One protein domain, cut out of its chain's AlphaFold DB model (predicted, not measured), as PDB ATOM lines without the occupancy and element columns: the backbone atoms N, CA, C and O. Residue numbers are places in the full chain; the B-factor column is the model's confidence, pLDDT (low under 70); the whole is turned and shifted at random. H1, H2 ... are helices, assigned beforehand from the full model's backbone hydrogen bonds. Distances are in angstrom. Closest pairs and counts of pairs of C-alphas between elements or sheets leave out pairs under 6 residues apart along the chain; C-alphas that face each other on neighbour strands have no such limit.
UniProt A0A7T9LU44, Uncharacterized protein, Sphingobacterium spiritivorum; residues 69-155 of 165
ATOM      1  N   SER A  69      78.614 125.788 140.655       84.00
ATOM      2  CA  SER A  69      78.299 125.697 142.088       84.00
ATOM      3  C   SER A  69      78.606 126.986 142.866       84.00
ATOM      4  O   SER A  69      77.861 127.335 143.782       84.00
ATOM      5  N   ARG A  70      79.654 127.736 142.486       87.44
ATOM      6  CA  ARG A  70      79.985 129.034 143.103       87.44
ATOM      7  C   ARG A  70      78.909 130.081 142.810       87.44
ATOM      8  O   ARG A  70      78.491 130.783 143.723       87.44
ATOM      9  N   GLN A  71      78.438 130.158 141.565       88.69
ATOM     10  CA  GLN A  71      77.358 131.067 141.163       88.69
ATOM     11  C   GLN A  71      76.023 130.687 141.826       88.69
ATOM     12  O   GLN A  71      75.286 131.564 142.265       88.69
ATOM     13  N   GLY A  72      75.737 129.386 141.969       88.38
ATOM     14  CA  GLY A  72      74.560 128.899 142.696       88.38
ATOM     15  C   GLY A  72      74.577 129.298 144.174       88.38
ATOM     16  O   GLY A  72      73.581 129.799 144.693       88.38
ATOM     17  N   LYS A  73      75.732 129.173 144.841       90.62
ATOM     18  CA  LYS A  73      75.904 129.677 146.209       90.62
ATOM     19  C   LYS A  73      75.703 131.195 146.277       90.62
ATOM     20  O   LYS A  73      74.931 131.658 147.107       90.62
ATOM     21  N   ALA A  74      76.320 131.948 145.366       93.31
ATOM     22  CA  ALA A  74      76.175 133.401 145.316       93.31
ATOM     23  C   ALA A  74      74.713 133.841 145.130       93.31
ATOM     24  O   ALA A  74      74.274 134.764 145.801       93.31
ATOM     25  N   MET A  75      73.929 133.150 144.294       94.38
ATOM     26  CA  MET A  75      72.491 133.420 144.162       94.38
ATOM     27  C   MET A  75      71.749 133.234 145.489       94.38
ATOM     28  O   MET A  75      70.913 134.056 145.859       94.38
ATOM     29  N   LYS A  76      72.040 132.143 146.205       92.56
ATOM     30  CA  LYS A  76      71.420 131.871 147.503       92.56
ATOM     31  C   LYS A  76      71.733 132.990 148.501       92.56
ATOM     32  O   LYS A  76      70.821 133.499 149.149       92.56
ATOM     33  N   ASP A  77      72.998 133.395 148.565       93.25
ATOM     34  CA  ASP A  77      73.469 134.449 149.462       93.25
ATOM     35  C   ASP A  77      72.846 135.813 149.101       93.25
ATOM     36  O   ASP A  77      72.366 136.512 149.992       93.25
ATOM     37  N   ILE A  78      72.749 136.152 147.807       94.88
ATOM     38  CA  ILE A  78      72.082 137.374 147.323       94.88
ATOM     39  C   ILE A  78      70.620 137.408 147.771       94.88
ATOM     40  O   ILE A  78      70.180 138.396 148.355       94.88
ATOM     41  N   LEU A  79      69.854 136.338 147.535       94.06
ATOM     42  CA  LEU A  79      68.439 136.296 147.916       94.06
ATOM     43  C   LEU A  79      68.254 136.401 149.436       94.06
ATOM     44  O   LEU A  79      67.319 137.056 149.893       94.06
ATOM     45  N   SER A  80      69.149 135.801 150.225       92.50
ATOM     46  CA  SER A  80      69.131 135.914 151.689       92.50
ATOM     47  C   SER A  80      69.400 137.349 152.164       92.50
ATOM     48  O   SER A  80      68.677 137.887 153.009       92.50
ATOM     49  N   GLN A  81      70.384 138.021 151.561       92.25
ATOM     50  CA  GLN A  81      70.686 139.420 151.860       92.25
ATOM     51  C   GLN A  81      69.534 140.348 151.459       92.25
ATOM     52  O   GLN A  81      69.111 141.181 152.258       92.25
ATOM     53  N   LEU A  82      68.969 140.164 150.263       92.19
ATOM     54  CA  LEU A  82      67.829 140.952 149.783       92.19
ATOM     55  C   LEU A  82      66.583 140.758 150.647       92.19
ATOM     56  O   LEU A  82      65.900 141.732 150.943       92.19
ATOM     57  N   LYS A  83      66.312 139.529 151.103       91.88
ATOM     58  CA  LYS A  83      65.226 139.241 152.052       91.88
ATOM     59  C   LYS A  83      65.428 139.986 153.369       91.88
ATOM     60  O   LYS A  83      64.480 140.510 153.932       91.88
ATOM     61  N   THR A  84      66.662 140.045 153.863       88.50
ATOM     62  CA  THR A  84      66.985 140.750 155.112       88.50
ATOM     63  C   THR A  84      66.859 142.270 154.944       88.50
ATOM     64  O   THR A  84      66.397 142.953 155.856       88.50
ATOM     65  N   ALA A  85      67.243 142.792 153.777       84.88
ATOM     66  CA  ALA A  85      67.184 144.213 153.445       84.88
ATOM     67  C   ALA A  85      65.776 144.704 153.054       84.88
ATOM     68  O   ALA A  85      65.518 145.910 153.090       84.88
ATOM     69  N   SER A  86      64.864 143.807 152.660       84.44
ATOM     70  CA  SER A  86      63.491 144.168 152.307       84.44
ATOM     71  C   SER A  86      62.642 144.440 153.552       84.44
ATOM     72  O   SER A  86      62.859 143.877 154.627       84.44
ATOM     73  N   LYS A  87      61.645 145.322 153.412       83.88
ATOM     74  CA  LYS A  87      60.709 145.634 154.505       83.88
ATOM     75  C   LYS A  87      59.850 144.423 154.867       83.88
ATOM     76  O   LYS A  87      59.665 144.139 156.046       83.88
ATOM     77  N   ASP A  88      59.384 143.704 153.849       84.75
ATOM     78  CA  ASP A  88      58.425 142.608 153.998       84.75
ATOM     79  C   ASP A  88      59.091 141.292 154.422       84.75
ATOM     80  O   ASP A  88      58.424 140.386 154.916       84.75
ATOM     81  N   LYS A  89      60.416 141.172 154.250       87.50
ATOM     82  CA  LYS A  89      61.225 139.996 154.611       87.50
ATOM     83  C   LYS A  89      60.711 138.672 154.037       87.50
ATOM     84  O   LYS A  89      60.980 137.597 154.581       87.50
ATOM     85  N   THR A  90      60.003 138.728 152.912       89.31
ATOM     86  CA  THR A  90      59.493 137.559 152.186       89.31
ATOM     87  C   THR A  90      60.465 137.117 151.095       89.31
ATOM     88  O   THR A  90      61.244 137.915 150.570       89.31
ATOM     89  N   GLU A  91      60.419 135.840 150.719       89.19
ATOM     90  CA  GLU A  91      61.239 135.315 149.614       89.19
ATOM     91  C   GLU A  91      60.849 135.925 148.265       89.19
ATOM     92  O   GLU A  91      61.716 136.218 147.445       89.19
ATOM     93  N   GLU A  92      59.559 136.203 148.084       91.62
ATOM     94  CA  GLU A  92      59.016 136.888 146.915       91.62
ATOM     95  C   GLU A  92      59.570 138.315 146.781       91.62
ATOM     96  O   GLU A  92      60.055 138.698 145.716       91.62
ATOM     97  N   SER A  93      59.610 139.088 147.876       91.25
ATOM     98  CA  SER A  93      60.194 140.440 147.858       91.25
ATOM     99  C   SER A  93      61.681 140.424 147.484       91.25
ATOM    100  O   SER A  93      62.152 141.300 146.752       91.25
ATOM    101  N   ALA A  94      62.422 139.405 147.935       93.00
ATOM    102  CA  ALA A  94      63.827 139.224 147.587       93.00
ATOM    103  C   ALA A  94      64.003 138.900 146.098       93.00
ATOM    104  O   ALA A  94      64.872 139.473 145.442       93.00
ATOM    105  N   TYR A  95      63.146 138.035 145.551       94.62
ATOM    106  CA  TYR A  95      63.125 137.709 144.128       94.62
ATOM    107  C   TYR A  95      62.808 138.931 143.256       94.62
ATOM    108  O   TYR A  95      63.540 139.216 142.308       94.62
ATOM    109  N   HIS A  96      61.783 139.711 143.602       94.19
ATOM    110  CA  HIS A  96      61.457 140.938 142.871       94.19
ATOM    111  C   HIS A  96      62.562 141.989 142.963       94.19
ATOM    112  O   HIS A  96      62.878 142.634 141.963       94.19
ATOM    113  N   SER A  97      63.198 142.126 144.128       93.69
ATOM    114  CA  SER A  97      64.354 143.011 144.295       93.69
ATOM    115  C   SER A  97      65.517 142.579 143.400       93.69
ATOM    116  O   SER A  97      66.150 143.415 142.757       93.69
ATOM    117  N   PHE A  98      65.766 141.271 143.297       95.94
ATOM    118  CA  PHE A  98      66.789 140.722 142.413       95.94
ATOM    119  C   PHE A  98      66.489 141.008 140.933       95.94
ATOM    120  O   PHE A  98      67.369 141.472 140.208       95.94
ATOM    121  N   ILE A  99      65.243 140.807 140.490       95.56
ATOM    122  CA  ILE A  99      64.816 141.174 139.132       95.56
ATOM    123  C   ILE A  99      65.037 142.668 138.889       95.56
ATOM    124  O   ILE A  99      65.604 143.050 137.869       95.56
ATOM    125  N   ALA A 100      64.629 143.521 139.832       93.25
ATOM    126  CA  ALA A 100      64.775 144.964 139.701       93.25
ATOM    127  C   ALA A 100      66.242 145.385 139.525       93.25
ATOM    128  O   ALA A 100      66.511 146.277 138.717       93.25
ATOM    129  N   ILE A 101      67.178 144.725 140.218       94.06
ATOM    130  CA  ILE A 101      68.620 144.957 140.061       94.06
ATOM    131  C   ILE A 101      69.067 144.686 138.620       94.06
ATOM    132  O   ILE A 101      69.737 145.520 138.013       94.06
ATOM    133  N   LEU A 102      68.679 143.542 138.054       95.00
ATOM    134  CA  LEU A 102      69.088 143.152 136.703       95.00
ATOM    135  C   LEU A 102      68.407 143.989 135.607       95.00
ATOM    136  O   LEU A 102      69.044 144.320 134.606       95.00
ATOM    137  N   THR A 103      67.148 144.383 135.806       93.44
ATOM    138  CA  THR A 103      66.417 145.275 134.890       93.44
ATOM    139  C   THR A 103      67.059 146.661 134.818       93.44
ATOM    140  O   THR A 103      67.150 147.245 133.741       93.44
ATOM    141  N   HIS A 104      67.550 147.179 135.946       92.69
ATOM    142  CA  HIS A 104      68.193 148.496 136.030       92.69
ATOM    143  C   HIS A 104      69.724 148.417 136.006       92.69
ATOM    144  O   HIS A 104      70.407 149.337 136.455       92.69
ATOM    145  N   TRP A 105      70.283 147.333 135.461       91.75
ATOM    146  CA  TRP A 105      71.729 147.110 135.443       91.75
ATOM    147  C   TRP A 105      72.501 148.183 134.662       91.75
ATOM    148  O   TRP A 105      73.677 148.417 134.893       91.75
ATOM    149  N   ASN A 106      71.863 148.911 133.756       87.50
ATOM    150  CA  ASN A 106      72.498 150.055 133.099       87.50
ATOM    151  C   ASN A 106      72.855 151.211 134.061       87.50
ATOM    152  O   ASN A 106      73.636 152.081 133.690       87.50
ATOM    153  N   ARG A 107      72.320 151.226 135.290       87.19
ATOM    154  CA  ARG A 107      72.548 152.281 136.294       87.19
ATOM    155  C   ARG A 107      73.658 151.974 137.300       87.19
ATOM    156  O   ARG A 107      73.982 152.834 138.106       87.19
ATOM    157  N   VAL A 108      74.268 150.785 137.261       87.69
ATOM    158  CA  VAL A 108      75.286 150.385 138.258       87.69
ATOM    159  C   VAL A 108      76.673 151.004 138.021       87.69
ATOM    160  O   VAL A 108      77.604 150.756 138.786       87.69
ATOM    161  N   GLY A 109      76.832 151.815 136.973       83.75
ATOM    162  CA  GLY A 109      78.105 152.422 136.583       83.75
ATOM    163  C   GLY A 109      79.041 151.464 135.836       83.75
ATOM    164  O   GLY A 109      78.838 150.247 135.805       83.75
ATOM    165  N   GLU A 110      80.088 152.013 135.210       84.12
ATOM    166  CA  GLU A 110      80.959 151.260 134.293       84.12
ATOM    167  C   GLU A 110      81.673 150.073 134.945       84.12
ATOM    168  O   GLU A 110      81.829 149.018 134.323       84.12
ATOM    169  N   TYR A 111      82.086 150.231 136.206       85.88
ATOM    170  CA  TYR A 111      82.808 149.197 136.943       85.88
ATOM    171  C   TYR A 111      81.985 147.908 137.072       85.88
ATOM    172  O   TYR A 111      82.468 146.817 136.755       85.88
ATOM    173  N   HIS A 112      80.719 148.036 137.476       88.06
ATOM    174  CA  HIS A 112      79.820 146.895 137.658       88.06
ATOM    175  C   HIS A 112      79.233 146.403 136.335       88.06
ATOM    176  O   HIS A 112      79.053 145.198 136.164       88.06
ATOM    177  N   ILE A 113      79.018 147.289 135.354       87.31
ATOM    178  CA  ILE A 113      78.530 146.923 134.012       87.31
ATOM    179  C   ILE A 113      79.380 145.819 133.372       87.31
ATOM    180  O   ILE A 113      78.833 144.899 132.757       87.31
ATOM    181  N   ARG A 114      80.707 145.870 133.544       87.44
ATOM    182  CA  ARG A 114      81.632 144.869 132.984       87.44
ATOM    183  C   ARG A 114      81.627 143.543 133.754       87.44
ATOM    184  O   ARG A 114      82.097 142.535 133.234       87.44
ATOM    185  N   ARG A 115      81.094 143.512 134.979       90.12
ATOM    186  CA  ARG A 115      81.215 142.390 135.921       90.12
ATOM    187  C   ARG A 115      79.847 141.827 136.298       90.12
ATOM    188  O   ARG A 115      79.300 142.086 137.364       90.12
ATOM    189  N   LYS A 116      79.325 140.999 135.398       91.81
ATOM    190  CA  LYS A 116      77.957 140.455 135.439       91.81
ATOM    191  C   LYS A 116      77.814 139.126 136.194       91.81
ATOM    192  O   LYS A 116      76.731 138.562 136.225       91.81
ATOM    193  N   GLN A 117      78.893 138.598 136.776       92.06
ATOM    194  CA  GLN A 117      78.880 137.325 137.505       92.06
ATOM    195  C   GLN A 117      78.202 137.462 138.876       92.06
ATOM    196  O   GLN A 117      78.550 138.371 139.624       92.06
ATOM    197  N   LEU A 118      77.336 136.517 139.270       93.06
ATOM    198  CA  LEU A 118      76.657 136.544 140.581       93.06
ATOM    199  C   LEU A 118      77.624 136.608 141.760       93.06
ATOM    200  O   LEU A 118      77.319 137.274 142.736       93.06
ATOM    201  N   ALA A 119      78.792 135.968 141.681       92.38
ATOM    202  CA  ALA A 119      79.813 136.095 142.725       92.38
ATOM    203  C   ALA A 119      80.202 137.567 142.974       92.38
ATOM    204  O   ALA A 119      80.227 138.009 144.116       92.38
ATOM    205  N   HIS A 120      80.412 138.334 141.902       91.62
ATOM    206  CA  HIS A 120      80.732 139.756 141.989       91.62
ATOM    207  C   HIS A 120      79.533 140.593 142.451       91.62
ATOM    208  O   HIS A 120      79.690 141.510 143.256       91.62
ATOM    209  N   ILE A 121      78.334 140.259 141.963       93.50
ATOM    210  CA  ILE A 121      77.083 140.898 142.392       93.50
ATOM    211  C   ILE A 121      76.893 140.721 143.899       93.50
ATOM    212  O   ILE A 121      76.552 141.676 144.582       93.50
ATOM    213  N   ASN A 122      77.152 139.522 144.420       94.75
ATOM    214  CA  ASN A 122      77.026 139.197 145.837       94.75
ATOM    215  C   ASN A 122      78.007 140.001 146.700       94.75
ATOM    216  O   ASN A 122      77.613 140.567 147.712       94.75
ATOM    217  N   GLU A 123      79.271 140.080 146.279       93.44
ATOM    218  CA  GLU A 123      80.321 140.822 146.993       93.44
ATOM    219  C   GLU A 123      80.042 142.334 147.051       93.44
ATOM    220  O   GLU A 123      80.435 142.991 148.009       93.44
ATOM    221  N   ASN A 124      79.334 142.886 146.058       93.06
ATOM    222  CA  ASN A 124      79.088 144.327 145.921       93.06
ATOM    223  C   ASN A 124      77.597 144.697 145.998       93.06
ATOM    224  O   ASN A 124      77.197 145.757 145.517       93.06
ATOM    225  N   LEU A 125      76.759 143.828 146.569       93.19
ATOM    226  CA  LEU A 125      75.301 143.930 146.457       93.19
ATOM    227  C   LEU A 125      74.755 145.264 146.984       93.19
ATOM    228  O   LEU A 125      73.912 145.881 146.337       93.19
ATOM    229  N   LEU A 126      75.250 145.725 148.134       90.62
ATOM    230  CA  LEU A 126      74.814 146.983 148.744       90.62
ATOM    231  C   LEU A 126      75.190 148.202 147.890       90.62
ATOM    232  O   LEU A 126      74.346 149.066 147.676       90.62
ATOM    233  N   ASP A 127      76.415 148.237 147.358       90.88
ATOM    234  CA  ASP A 127      76.878 149.314 146.471       90.88
ATOM    235  C   ASP A 127      76.088 149.331 145.152       90.88
ATOM    236  O   ASP A 127      75.678 150.384 144.670       90.88
ATOM    237  N   ILE A 128      75.792 148.155 144.591       92.25
ATOM    238  CA  ILE A 128      74.930 148.013 143.408       92.25
ATOM    239  C   ILE A 128      73.533 148.584 143.679       92.25
ATOM    240  O   ILE A 128      73.011 149.346 142.863       92.25
ATOM    241  N   ILE A 129      72.922 148.234 144.815       90.38
ATOM    242  CA  ILE A 129      71.594 148.730 145.200       90.38
ATOM    243  C   ILE A 129      71.611 150.250 145.365       90.38
ATOM    244  O   ILE A 129      70.697 150.923 144.882       90.38
ATOM    245  N   ASP A 130      72.636 150.787 146.024       88.69
ATOM    246  CA  ASP A 130      72.781 152.224 146.239       88.69
ATOM    247  C   ASP A 130      72.895 152.979 144.908       88.69
ATOM    248  O   ASP A 130      72.110 153.892 144.645       88.69
ATOM    249  N   LYS A 131      73.758 152.510 143.999       88.31
ATOM    250  CA  LYS A 131      73.924 153.088 142.655       88.31
ATOM    251  C   LYS A 131      72.654 153.027 141.813       88.31
ATOM    252  O   LYS A 131      72.359 153.967 141.082       88.31
ATOM    253  N   ILE A 132      71.862 151.959 141.921       88.75
ATOM    254  CA  ILE A 132      70.580 151.861 141.204       88.75
ATOM    255  C   ILE A 132      69.553 152.860 141.754       88.75
ATOM    256  O   ILE A 132      68.806 153.453 140.971       88.75
ATOM    257  N   LYS A 133      69.504 153.044 143.080       84.94
ATOM    258  CA  LYS A 133      68.539 153.926 143.755       84.94
ATOM    259  C   LYS A 133      68.870 155.404 143.596       84.94
ATOM    260  O   LYS A 133      67.993 156.189 143.253       84.94
ATOM    261  N   ASN A 134      70.119 155.761 143.860       80.69
ATOM    262  CA  ASN A 134      70.574 157.145 143.947       80.69
ATOM    263  C   ASN A 134      71.249 157.624 142.652       80.69
ATOM    264  O   ASN A 134      71.570 158.805 142.519       80.69
ATOM    265  N   GLY A 135      71.443 156.721 141.684       63.28
ATOM    266  CA  GLY A 135      72.275 156.962 140.511       63.28
ATOM    267  C   GLY A 135      73.757 157.042 140.882       63.28
ATOM    268  O   GLY A 135      74.133 157.160 142.049       63.28
ATOM    269  N   THR A 136      74.629 157.029 139.875       60.03
ATOM    270  CA  THR A 136      76.036 157.419 140.028       60.03
ATOM    271  C   THR A 136      76.079 158.918 140.351       60.03
ATOM    272  O   THR A 136      76.174 159.770 139.469       60.03
ATOM    273  N   THR A 137      75.914 159.284 141.619       51.50
ATOM    274  CA  THR A 137      76.032 160.675 142.071       51.50
ATOM    275  C   THR A 137      77.452 161.166 141.795       51.50
ATOM    276  O   THR A 137      78.401 160.388 141.892       51.50
ATOM    277  N   LYS A 138      77.636 162.458 141.485       50.69
ATOM    278  CA  LYS A 138      78.960 163.047 141.176       50.69
ATOM    279  C   LYS A 138      80.047 162.700 142.213       50.69
ATOM    280  O   LYS A 138      81.202 162.535 141.850       50.69
ATOM    281  N   GLN A 139      79.681 162.509 143.483       51.44
ATOM    282  CA  GLN A 139      80.600 162.041 144.532       51.44
ATOM    283  C   GLN A 139      81.124 160.614 144.307       51.44
ATOM    284  O   GLN A 139      82.308 160.370 144.515       51.44
ATOM    285  N   SER A 140      80.289 159.681 143.842       50.97
ATOM    286  CA  SER A 140      80.715 158.310 143.522       50.97
ATOM    287  C   SER A 140      81.672 158.252 142.323       50.97
ATOM    288  O   SER A 140      82.573 157.415 142.301       50.97
ATOM    289  N   ILE A 141      81.532 159.187 141.375       54.78
ATOM    290  CA  ILE A 141      82.453 159.360 140.241       54.78
ATOM    291  C   ILE A 141      83.816 159.839 140.753       54.78
ATOM    292  O   ILE A 141      84.821 159.197 140.467       54.78
ATOM    293  N   ASN A 142      83.843 160.868 141.608       54.03
ATOM    294  CA  ASN A 142      85.087 161.388 142.188       54.03
ATOM    295  C   ASN A 142      85.843 160.335 143.023       54.03
ATOM    296  O   ASN A 142      87.070 160.293 143.003       54.03
ATOM    297  N   ILE A 143      85.129 159.468 143.754       60.09
ATOM    298  CA  ILE A 143      85.748 158.377 144.530       60.09
ATOM    299  C   ILE A 143      86.314 157.294 143.598       60.09
ATOM    300  O   ILE A 143      87.406 156.784 143.848       60.09
ATOM    301  N   MET A 144      85.614 156.956 142.508       59.94
ATOM    302  CA  MET A 144      86.134 156.031 141.493       59.94
ATOM    303  C   MET A 144      87.367 156.592 140.777       59.94
ATOM    304  O   MET A 144      88.323 155.848 140.578       59.94
ATOM    305  N   GLU A 145      87.370 157.881 140.432       60.34
ATOM    306  CA  GLU A 145      88.533 158.560 139.847       60.34
ATOM    307  C   GLU A 145      89.719 158.556 140.818       60.34
ATOM    308  O   GLU A 145      90.828 158.195 140.431       60.34
ATOM    309  N   ALA A 146      89.490 158.844 142.102       60.88
ATOM    310  CA  ALA A 146      90.535 158.784 143.121       60.88
ATOM    311  C   ALA A 146      91.128 157.370 143.277       60.88
ATOM    312  O   ALA A 146      92.346 157.222 143.392       60.88
ATOM    313  N   HIS A 147      90.295 156.324 143.229       61.97
ATOM    314  CA  HIS A 147      90.758 154.934 143.260       61.97
ATOM    315  C   HIS A 147      91.528 154.533 141.994       61.97
ATOM    316  O   HIS A 147      92.560 153.878 142.103       61.97
ATOM    317  N   GLN A 148      91.079 154.951 140.805       71.56
ATOM    318  CA  GLN A 148      91.798 154.689 139.552       71.56
ATOM    319  C   GLN A 148      93.167 155.372 139.533       71.56
ATOM    320  O   GLN A 148      94.163 154.739 139.188       71.56
ATOM    321  N   VAL A 149      93.237 156.628 139.976       69.50
ATOM    322  CA  VAL A 149      94.500 157.367 140.096       69.50
ATOM    323  C   VAL A 149      95.429 156.696 141.112       69.50
ATOM    324  O   VAL A 149      96.628 156.573 140.862       69.50
ATOM    325  N   HIS A 150      94.898 156.213 142.238       67.50
ATOM    326  CA  HIS A 150      95.686 155.480 143.229       67.50
ATOM    327  C   HIS A 150      96.235 154.152 142.678       67.50
ATOM    328  O   HIS A 150      97.421 153.860 142.847       67.50
ATOM    329  N   ASP A 151      95.413 153.384 141.962       72.94
ATOM    330  CA  ASP A 151      95.824 152.126 141.334       72.94
ATOM    331  C   ASP A 151      96.903 152.356 140.262       72.94
ATOM    332  O   ASP A 151      97.888 151.612 140.199       72.94
ATOM    333  N   GLU A 152      96.772 153.408 139.449       69.94
ATOM    334  CA  GLU A 152      97.781 153.800 138.460       69.94
ATOM    335  C   GLU A 152      99.097 154.251 139.102       69.94
ATOM    336  O   GLU A 152     100.174 153.853 138.647       69.94
ATOM    337  N   LEU A 153      99.032 155.042 140.177       71.12
ATOM    338  CA  LEU A 153     100.213 155.449 140.937       71.12
ATOM    339  C   LEU A 153     100.907 154.230 141.552       71.12
ATOM    340  O   LEU A 153     102.120 154.087 141.407       71.12
ATOM    341  N   SER A 154     100.160 153.302 142.156       70.81
ATOM    342  CA  SER A 154     100.740 152.085 142.740       70.81
ATOM    343  C   SER A 154     101.489 151.240 141.702       70.81
ATOM    344  O   SER A 154     102.589 150.758 141.971       70.81
ATOM    345  N   LYS A 155     100.959 151.125 140.476       70.25
ATOM    346  CA  LYS A 155     101.631 150.428 139.372       70.25
ATOM    347  C   LYS A 155     102.909 151.136 138.933       70.25
ATOM    348  O   LYS A 155     103.921 150.469 138.714       70.25
TER     349      LYS A 155
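Overview. This is residues 69 to 155 of the 165 residues of an uncharacterized protein of Sphingobacterium spiritivorum (UniProt A0A7T9LU44). H6, the longest helix, reaches out as an arm from a small body in which H1 meets H2 and H4 at wide angles and H4 and H5 lie nearest the middle. Residues 145 to 155 stick out. The 87 printed residues, class all helix, have six named helices, H1 to H6, and are only just compact, close to loose, with radius of gyration 14.4 A and spans 45 by 30 by 19 A.

Arrangement. H6, residues 138 to 155, touches no helix. H5, residues 125 to 134, only just touches H2, residues 91 to 103, with 3 pairs of C-alphas within 8 A, through residue 101 of H2 alone; closest are the C-alphas of Ile 101 and Ile 129, 7.0 A. H1, residues 69 to 85, touches H2 with residues 78 to 83 alone, C-alphas of Lys 83 and Ala 94 closest at 4.7 A, only just about perpendicular at 71 degrees. H4, residues 118 to 123, touches H1, C-alphas of Ala 74 and Ala 119 closest at 5.2 A, a steep tilt of 50 degrees. H3, residues 109 to 113, touches no helix. Every O i to N i+4 pair in H1 to H6 is within hydrogen-bond range.

Along the chain. H6 measures 26.0 A, H1 24.4 A. H1 begins at C-alpha 69 (78.299, 125.697, 142.088); H6 ends at C-alpha 155 (101.631, 150.428, 139.372).

Size, cuts and confidence. The printed part has no cut, and its links are tight. Residues 135 to 147, 149 to 150 and 152 have pLDDT under 70.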